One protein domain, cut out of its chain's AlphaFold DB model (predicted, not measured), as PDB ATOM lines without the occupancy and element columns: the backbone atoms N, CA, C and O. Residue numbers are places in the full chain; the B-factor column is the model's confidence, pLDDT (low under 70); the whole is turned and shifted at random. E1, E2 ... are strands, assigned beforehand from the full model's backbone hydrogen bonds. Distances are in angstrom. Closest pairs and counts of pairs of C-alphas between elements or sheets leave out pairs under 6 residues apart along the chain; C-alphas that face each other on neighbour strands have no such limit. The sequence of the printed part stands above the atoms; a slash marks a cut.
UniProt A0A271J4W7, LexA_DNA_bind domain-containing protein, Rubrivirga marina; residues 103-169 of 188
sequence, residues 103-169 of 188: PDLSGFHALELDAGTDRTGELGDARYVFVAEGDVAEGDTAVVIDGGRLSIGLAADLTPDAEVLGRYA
ATOM      1  N   PRO A 103     127.590 200.441 129.338       61.53
ATOM      2  CA  PRO A 103     128.139 200.853 128.044       61.53
ATOM      3  C   PRO A 103     128.980 199.759 127.379       61.53
ATOM      4  O   PRO A 103     129.059 199.700 126.154       61.53
ATOM      5  N   ASP A 104     129.588 198.906 128.202       70.31
ATOM      6  CA  ASP A 104     130.332 197.728 127.794       70.31
ATOM      7  C   ASP A 104     129.822 196.512 128.576       70.31
ATOM      8  O   ASP A 104     129.752 196.535 129.805       70.31
ATOM      9  N   LEU A 105     129.424 195.470 127.846       73.38
ATOM     10  CA  LEU A 105     128.989 194.185 128.402       73.38
ATOM     11  C   LEU A 105     130.073 193.106 128.274       73.38
ATOM     12  O   LEU A 105     129.829 191.952 128.628       73.38
ATOM     13  N   SER A 106     131.247 193.450 127.743       78.38
ATOM     14  CA  SER A 106     132.406 192.560 127.721       78.38
ATOM     15  C   SER A 106     132.728 192.130 129.150       78.38
ATOM     16  O   SER A 106     132.875 192.976 130.029       78.38
ATOM     17  N   GLY A 107     132.789 190.821 129.401       78.00
ATOM     18  CA  GLY A 107     133.041 190.292 130.742       78.00
ATOM     19  C   GLY A 107     131.864 190.427 131.717       78.00
ATOM     20  O   GLY A 107     132.042 190.211 132.908       78.00
ATOM     21  N   PHE A 108     130.662 190.808 131.270       83.62
ATOM     22  CA  PHE A 108     129.481 190.873 132.134       83.62
ATOM     23  C   PHE A 108     128.746 189.526 132.148       83.62
ATOM     24  O   PHE A 108     128.235 189.062 131.124       83.62
ATOM     25  N   HIS A 109     128.640 188.917 133.324       84.38
ATOM     26  CA  HIS A 109     128.078 187.585 133.531       84.38
ATOM     27  C   HIS A 109     127.004 187.584 134.615       84.38
ATOM     28  O   HIS A 109     126.965 188.444 135.492       84.38
ATOM     29  N   ALA A 110     126.126 186.584 134.558       87.75
ATOM     30  CA  ALA A 110     125.175 186.284 135.616       87.75
ATOM     31  C   ALA A 110     125.479 184.898 136.187       87.75
ATOM     32  O   ALA A 110     125.533 183.923 135.439       87.75
ATOM     33  N   LEU A 111     125.635 184.817 137.504       87.88
ATOM     34  CA  LEU A 111     125.677 183.563 138.247       87.88
ATOM     35  C   LEU A 111     124.251 183.205 138.663       87.88
ATOM     36  O   LEU A 111     123.595 184.006 139.332       87.88
ATOM     37  N   GLU A 112     123.762 182.035 138.253       89.25
ATOM     38  CA  GLU A 112     122.473 181.506 138.712       89.25
ATOM     39  C   GLU A 112     122.644 180.845 140.081       89.25
ATOM     40  O   GLU A 112     123.530 180.012 140.265       89.25
ATOM     41  N   LEU A 113     121.810 181.243 141.040       88.38
ATOM     42  CA  LEU A 113     121.797 180.705 142.393       88.38
ATOM     43  C   LEU A 113     120.661 179.695 142.527       88.38
ATOM     44  O   LEU A 113     119.492 180.015 142.282       88.38
ATOM     45  N   ASP A 114     121.006 178.491 142.964       87.25
ATOM     46  CA  ASP A 114     120.034 177.459 143.288       87.25
ATOM     47  C   ASP A 114     119.372 177.741 144.642       87.25
ATOM     48  O   ASP A 114     119.894 178.455 145.500       87.25
ATOM     49  N   ALA A 115     118.215 177.118 144.881       82.50
ATOM     50  CA  ALA A 115     117.487 177.266 146.143       82.50
ATOM     51  C   ALA A 115     118.313 176.854 147.382       82.50
ATOM     52  O   ALA A 115     118.026 177.313 148.484       82.50
ATOM     53  N   GLY A 116     119.316 175.986 147.200       87.44
ATOM     54  CA  GLY A 116     120.216 175.515 148.253       87.44
ATOM     55  C   GLY A 116     121.543 176.270 148.358       87.44
ATOM     56  O   GLY A 116     122.382 175.856 149.151       87.44
ATOM     57  N   THR A 117     121.770 177.325 147.566       90.19
ATOM     58  CA  THR A 117     123.017 178.098 147.637       90.19
ATOM     59  C   THR A 117     123.155 178.757 149.010       90.19
ATOM     60  O   THR A 117     122.326 179.588 149.386       90.19
ATOM     61  N   ASP A 118     124.218 178.413 149.744       92.19
ATOM     62  CA  ASP A 118     124.577 179.114 150.976       92.19
ATOM     63  C   ASP A 118     125.075 180.522 150.640       92.19
ATOM     64  O   ASP A 118     125.962 180.707 149.802       92.19
ATOM     65  N   ARG A 119     124.469 181.528 151.270       90.00
ATOM     66  CA  ARG A 119     124.691 182.938 150.952       90.00
ATOM     67  C   ARG A 119     124.508 183.858 152.150       90.00
ATOM     68  O   ARG A 119     123.935 183.484 153.179       90.00
ATOM     69  N   THR A 120     125.029 185.072 152.050       87.50
ATOM     70  CA  THR A 120     124.812 186.117 153.053       87.50
ATOM     71  C   THR A 120     123.459 186.807 152.878       87.50
ATOM     72  O   THR A 120     122.791 186.684 151.849       87.50
ATOM     73  N   GLY A 121     123.015 187.507 153.925       81.19
ATOM     74  CA  GLY A 121     121.692 188.132 153.953       81.19
ATOM     75  C   GLY A 121     121.515 189.236 152.907       81.19
ATOM     76  O   GLY A 121     120.392 189.455 152.459       81.19
ATOM     77  N   GLU A 122     122.598 189.891 152.467       80.19
ATOM     78  CA  GLU A 122     122.527 190.963 151.462       80.19
ATOM     79  C   GLU A 122     122.042 190.460 150.091       80.19
ATOM     80  O   GLU A 122     121.480 191.230 149.304       80.19
ATOM     81  N   LEU A 123     122.230 189.165 149.817       79.44
ATOM     82  CA  LEU A 123     121.793 188.488 148.596       79.44
ATOM     83  C   LEU A 123     120.327 188.035 148.640       79.44
ATOM     84  O   LEU A 123     119.774 187.698 147.594       79.44
ATOM     85  N   GLY A 124     119.686 188.035 149.813       82.31
ATOM     86  CA  GLY A 124     118.271 187.689 149.973       82.31
ATOM     87  C   GLY A 124     117.856 186.411 149.230       82.31
ATOM     88  O   GLY A 124     118.475 185.356 149.365       82.31
ATOM     89  N   ASP A 125     116.796 186.519 148.430       78.38
ATOM     90  CA  ASP A 125     116.258 185.479 147.550       78.38
ATOM     91  C   ASP A 125     116.716 185.631 146.088       78.38
ATOM     92  O   ASP A 125     116.096 185.072 145.179       78.38
ATOM     93  N   ALA A 126     117.807 186.366 145.836       81.31
ATOM     94  CA  ALA A 126     118.295 186.626 144.487       81.31
ATOM     95  C   ALA A 126     118.481 185.321 143.702       81.31
ATOM     96  O   ALA A 126     119.143 184.390 144.152       81.31
ATOM     97  N   ARG A 127     117.921 185.246 142.495       83.38
ATOM     98  CA  ARG A 127     118.172 184.108 141.597       83.38
ATOM     99  C   ARG A 127     119.435 184.301 140.771       83.38
ATOM    100  O   ARG A 127     120.055 183.328 140.367       83.38
ATOM    101  N   TYR A 128     119.787 185.552 140.500       87.00
ATOM    102  CA  TYR A 128     120.950 185.897 139.702       87.00
ATOM    103  C   TYR A 128     121.786 186.954 140.407       87.00
ATOM    104  O   TYR A 128     121.243 187.956 140.884       87.00
ATOM    105  N   VAL A 129     123.099 186.745 140.403       87.19
ATOM    106  CA  VAL A 129     124.098 187.738 140.808       87.19
ATOM    107  C   VAL A 129     124.899 188.133 139.580       87.19
ATOM    108  O   VAL A 129     125.408 187.270 138.870       87.19
ATOM    109  N   PHE A 130     124.991 189.434 139.314       85.75
ATOM    110  CA  PHE A 130     125.756 189.944 138.181       85.75
ATOM    111  C   PHE A 130     127.194 190.241 138.581       85.75
ATOM    112  O   PHE A 130     127.439 190.928 139.577       85.75
ATOM    113  N   VAL A 131     128.121 189.754 137.767       87.38
ATOM    114  CA  VAL A 131     129.561 189.883 137.964       87.38
ATOM    115  C   VAL A 131     130.173 190.445 136.690       87.38
ATOM    116  O   VAL A 131     129.819 190.015 135.596       87.38
ATOM    117  N   ALA A 132     131.071 191.411 136.831       84.38
ATOM    118  CA  ALA A 132     131.914 191.890 135.751       84.38
ATOM    119  C   ALA A 132     133.339 191.350 135.936       84.38
ATOM    120  O   ALA A 132     133.909 191.478 137.024       84.38
ATOM    121  N   GLU A 133     133.901 190.766 134.879       81.44
ATOM    122  CA  GLU A 133     135.313 190.399 134.798       81.44
ATOM    123  C   GLU A 133     136.190 191.655 134.852       81.44
ATOM    124  O   GLU A 133     135.852 192.710 134.307       81.44
ATOM    125  N   GLY A 134     137.339 191.523 135.508       77.88
ATOM    126  CA  GLY A 134     138.319 192.588 135.670       77.88
ATOM    127  C   GLY A 134     138.852 192.664 137.093       77.88
ATOM    128  O   GLY A 134     138.347 192.002 138.002       77.88
ATOM    129  N   ASP A 135     139.883 193.487 137.267       78.06
ATOM    130  CA  ASP A 135     140.469 193.732 138.579       78.06
ATOM    131  C   ASP A 135     139.448 194.416 139.492       78.06
ATOM    132  O   ASP A 135     138.781 195.382 139.109       78.06
ATOM    133  N   VAL A 136     139.342 193.908 140.717       80.12
ATOM    134  CA  VAL A 136     138.523 194.504 141.769       80.12
ATOM    135  C   VAL A 136     139.391 195.520 142.507       80.12
ATOM    136  O   VAL A 136     140.320 195.145 143.222       80.12
ATOM    137  N   ALA A 137     139.119 196.808 142.305       78.19
ATOM    138  CA  ALA A 137     139.887 197.877 142.933       78.19
ATOM    139  C   ALA A 137     139.473 198.098 144.397       78.19
ATOM    140  O   ALA A 137     138.396 197.703 144.844       78.19
ATOM    141  N   GLU A 138     140.318 198.791 145.158       72.88
ATOM    142  CA  GLU A 138     139.974 199.220 146.511       72.88
ATOM    143  C   GLU A 138     138.751 200.157 146.473       72.88
ATOM    144  O   GLU A 138     138.746 201.172 145.776       72.88
ATOM    145  N   GLY A 139     137.691 199.787 147.198       75.69
ATOM    146  CA  GLY A 139     136.392 200.468 147.171       75.69
ATOM    147  C   GLY A 139     135.362 199.846 146.225       75.69
ATOM    148  O   GLY A 139     134.177 200.174 146.333       75.69
ATOM    149  N   ASP A 140     135.765 198.911 145.359       78.62
ATOM    150  CA  ASP A 140     134.814 198.110 144.597       78.62
ATOM    151  C   ASP A 140     134.103 197.106 145.508       78.62
ATOM    152  O   ASP A 140     134.643 196.571 146.482       78.62
ATOM    153  N   THR A 141     132.853 196.832 145.152       84.25
ATOM    154  CA  THR A 141     132.102 195.719 145.719       84.25
ATOM    155  C   THR A 141     132.433 194.454 144.932       84.25
ATOM    156  O   THR A 141     132.296 194.429 143.710       84.25
ATOM    157  N   ALA A 142     132.858 193.405 145.623       87.69
ATOM    158  CA  ALA A 142     133.243 192.116 145.070       87.69
ATOM    159  C   ALA A 142     132.157 191.066 145.313       87.69
ATOM    160  O   ALA A 142     131.463 191.104 146.331       87.69
ATOM    161  N   VAL A 143     132.044 190.104 144.397       88.56
ATOM    162  CA  VAL A 143     131.292 188.862 144.612       88.56
ATOM    163  C   VAL A 143     132.285 187.764 144.954       88.56
ATOM    164  O   VAL A 143     133.247 187.553 144.214       88.56
ATOM    165  N   VAL A 144     132.070 187.090 146.081       90.69
ATOM    166  CA  VAL A 144     133.095 186.240 146.695       90.69
ATOM    167  C   VAL A 144     132.502 184.945 147.223       90.69
ATOM    168  O   VAL A 144     131.413 184.951 147.801       90.69
ATOM    169  N   ILE A 145     133.233 183.846 147.050       90.25
ATOM    170  CA  ILE A 145     132.963 182.566 147.708       90.25
ATOM    171  C   ILE A 145     134.014 182.350 148.796       90.25
ATOM    172  O   ILE A 145     135.201 182.244 148.504       90.25
ATOM    173  N   ASP A 146     133.573 182.237 150.046       87.75
ATOM    174  CA  ASP A 146     134.431 181.873 151.180       87.75
ATOM    175  C   ASP A 146     133.841 180.651 151.887       87.75
ATOM    176  O   ASP A 146     132.662 180.632 152.245       87.75
ATOM    177  N   GLY A 147     134.625 179.578 152.015       85.31
ATOM    178  CA  GLY A 147     134.156 178.318 152.601       85.31
ATOM    179  C   GLY A 147     132.932 177.703 151.899       85.31
ATOM    180  O   GLY A 147     132.164 176.985 152.534       85.31
ATOM    181  N   GLY A 148     132.722 177.999 150.609       86.38
ATOM    182  CA  GLY A 148     131.544 177.567 149.842       86.38
ATOM    183  C   GLY A 148     130.305 178.453 150.011       86.38
ATOM    184  O   GLY A 148     129.278 178.182 149.390       86.38
ATOM    185  N   ARG A 149     130.396 179.522 150.811       89.69
ATOM    186  CA  ARG A 149     129.328 180.498 151.018       89.69
ATOM    187  C   ARG A 149     129.517 181.711 150.117       89.69
ATOM    188  O   ARG A 149     130.573 182.338 150.124       89.69
ATOM    189  N   LEU A 150     128.470 182.073 149.379       91.56
ATOM    190  CA  LEU A 150     128.465 183.239 148.500       91.56
ATOM    191  C   LEU A 150     128.165 184.525 149.280       91.56
ATOM    192  O   LEU A 150     127.191 184.608 150.030       91.56
ATOM    193  N   SER A 151     128.958 185.564 149.059       88.75
ATOM    194  CA  SER A 151     128.778 186.870 149.689       88.75
ATOM    195  C   SER A 151     129.069 188.012 148.721       88.75
ATOM    196  O   SER A 151     129.678 187.826 147.665       88.75
ATOM    197  N   ILE A 152     128.590 189.201 149.084       86.75
ATOM    198  CA  ILE A 152     128.923 190.455 148.414       86.75
ATOM    199  C   ILE A 152     129.459 191.412 149.475       86.75
ATOM    200  O   ILE A 152     128.794 191.634 150.486       86.75
ATOM    201  N   GLY A 153     130.633 191.993 149.245       81.50
ATOM    202  CA  GLY A 153     131.280 192.887 150.207       81.50
ATOM    203  C   GLY A 153     132.306 193.801 149.553       81.50
ATOM    204  O   GLY A 153     132.603 193.660 148.368       81.50
ATOM    205  N   LEU A 154     132.836 194.765 150.306       80.94
ATOM    206  CA  LEU A 154     133.950 195.575 149.819       80.94
ATOM    207  C   LEU A 154     135.193 194.700 149.683       80.94
ATOM    208  O   LEU A 154     135.477 193.882 150.553       80.94
ATOM    209  N   ALA A 155     135.962 194.920 148.619       73.00
ATOM    210  CA  ALA A 155     137.190 194.172 148.358       73.00
ATOM    211  C   ALA A 155     138.192 194.205 149.530       73.00
ATOM    212  O   ALA A 155     138.939 193.255 149.737       73.00
ATOM    213  N   ALA A 156     138.185 195.288 150.312       73.94
ATOM    214  CA  ALA A 156     139.049 195.469 151.475       73.94
ATOM    215  C   ALA A 156     138.678 194.580 152.680       73.94
ATOM    216  O   ALA A 156     139.530 194.338 153.531       73.94
ATOM    217  N   ASP A 157     137.438 194.088 152.746       77.56
ATOM    218  CA  ASP A 157     136.917 193.314 153.882       77.56
ATOM    219  C   ASP A 157     137.020 191.792 153.660       77.56
ATOM    220  O   ASP A 157     136.519 191.003 154.464       77.56
ATOM    221  N   LEU A 158     137.642 191.363 152.558       73.25
ATOM    222  CA  LEU A 158     137.703 189.961 152.155       73.25
ATOM    223  C   LEU A 158     138.761 189.177 152.934       73.25
ATOM    224  O   LEU A 158     139.853 189.673 153.226       73.25
ATOM    225  N   THR A 159     138.451 187.917 153.239       77.44
ATOM    226  CA  THR A 159     139.422 186.993 153.827       77.44
ATOM    227  C   THR A 159     140.475 186.599 152.774       77.44
ATOM    228  O   THR A 159     140.156 186.521 151.587       77.44
ATOM    229  N   PRO A 160     141.742 186.341 153.161       75.81
ATOM    230  CA  PRO A 160     142.801 186.004 152.202       75.81
ATOM    231  C   PRO A 160     142.555 184.719 151.400       75.81
ATOM    232  O   PRO A 160     143.087 184.576 150.303       75.81
ATOM    233  N   ASP A 161     141.771 183.793 151.957       80.69
ATOM    234  CA  ASP A 161     141.454 182.495 151.351       80.69
ATOM    235  C   ASP A 161     140.179 182.537 150.487       80.69
ATOM    236  O   ASP A 161     139.789 181.521 149.908       80.69
ATOM    237  N   ALA A 162     139.517 183.694 150.401       82.62
ATOM    238  CA  ALA A 162     138.280 183.840 149.655       82.62
ATOM    239  C   ALA A 162     138.521 183.824 148.139       82.62
ATOM    240  O   ALA A 162     139.416 184.493 147.616       82.62
ATOM    241  N   GLU A 163     137.666 183.115 147.407       88.00
ATOM    242  CA  GLU A 163     137.668 183.121 145.948       88.00
ATOM    243  C   GLU A 163     136.877 184.328 145.429       88.00
ATOM    244  O   GLU A 163     135.654 184.409 145.577       88.00
ATOM    245  N   VAL A 164     137.572 185.278 144.799       85.81
ATOM    246  CA  VAL A 164     136.952 186.459 144.186       85.81
ATOM    247  C   VAL A 164     136.463 186.116 142.783       85.81
ATOM    248  O   VAL A 164     137.262 185.864 141.886       85.81
ATOM    249  N   LEU A 165     135.145 186.155 142.578       85.44
ATOM    250  CA  LEU A 165     134.527 185.854 141.283       85.44
ATOM    251  C   LEU A 165     134.535 187.054 140.329       85.44
ATOM    252  O   LEU A 165     134.401 186.882 139.120       85.44
ATOM    253  N   GLY A 166     134.669 188.266 140.870       82.19
ATOM    254  CA  GLY A 166     134.772 189.513 140.118       82.19
ATOM    255  C   GLY A 166     134.056 190.673 140.802       82.19
ATOM    256  O   GLY A 166     133.591 190.570 141.943       82.19
ATOM    257  N   ARG A 167     133.952 191.799 140.091       82.56
ATOM    258  CA  ARG A 167     133.278 192.997 140.602       82.56
ATOM    259  C   ARG A 167     131.767 192.838 140.496       82.56
ATOM    260  O   ARG A 167     131.245 192.486 139.439       82.56
ATOM    261  N   TYR A 168     131.047 193.146 141.567       77.56
ATOM    262  CA  TYR A 168     129.592 193.185 141.551       77.56
ATOM    263  C   TYR A 168     129.096 194.249 140.573       77.56
ATOM    264  O   TYR A 168     129.504 195.409 140.626       77.56
ATOM    265  N   ALA A 169     128.189 193.848 139.689       67.69
ATOM    266  CA  ALA A 169     127.760 194.676 138.572       67.69
ATOM    267  C   ALA A 169     126.260 195.032 138.614       67.69
ATOM    268  O   ALA A 169     125.694 195.453 137.613       67.69
TER     269      ALA A 169
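Overview. This is residues 103 to 169 of the 188 residues of the protein "LexA_DNA_bind domain-containing protein" of Rubrivirga marina (UniProt A0A271J4W7). One strongly twisted sheet curls like part of a barrel, and the long loop of residues 113 to 127 reaches from the E1 and E2 hairpin across to E4. The 67 printed residues hold five named strands, E1 to E5, and no named helix; the antiparallel order is E1 E2 E5 E3 E4. The class is all strand, though named strands hold 28 residues; the whole is compact, radius of gyration of the C-alphas 11.6 A, spanning 32 by 27 by 16 A.

Arrangement. E1, residues 108 to 112, and E2, residues 128 to 132, form a hairpin, with N 109 and O 131 2.8 A apart. E3, residues 141 to 146, and E4, residues 149 to 154, form another, with N 144 and O 151 at 3.0 A. E5, residues 163 to 168, is staggered: it pairs with E3 over 163 to 167, N 165 and O 143 at 2.9 A, and with E2 over 167 to 168, N 132 and O 167 at 2.8 A. E1 and E4 are apart.

Along the chain. E1 begins at C-alpha 108 (129.481, 190.873, 132.134) and E5 ends at C-alpha 168 (129.592, 193.185, 141.551). First to last C-alpha, E1 measures 13.4 A, E2 13.1 A, E3 15.1 A, E4 15.8 A and E5 13.6 A.

Size, cuts and confidence. The C-alphas farthest apart, of Pro 103 and Gly 147, are 33.9 A apart. The printed part has no cut; the link E1 to E2 is long. Residues 103 and 169 have pLDDT under 70.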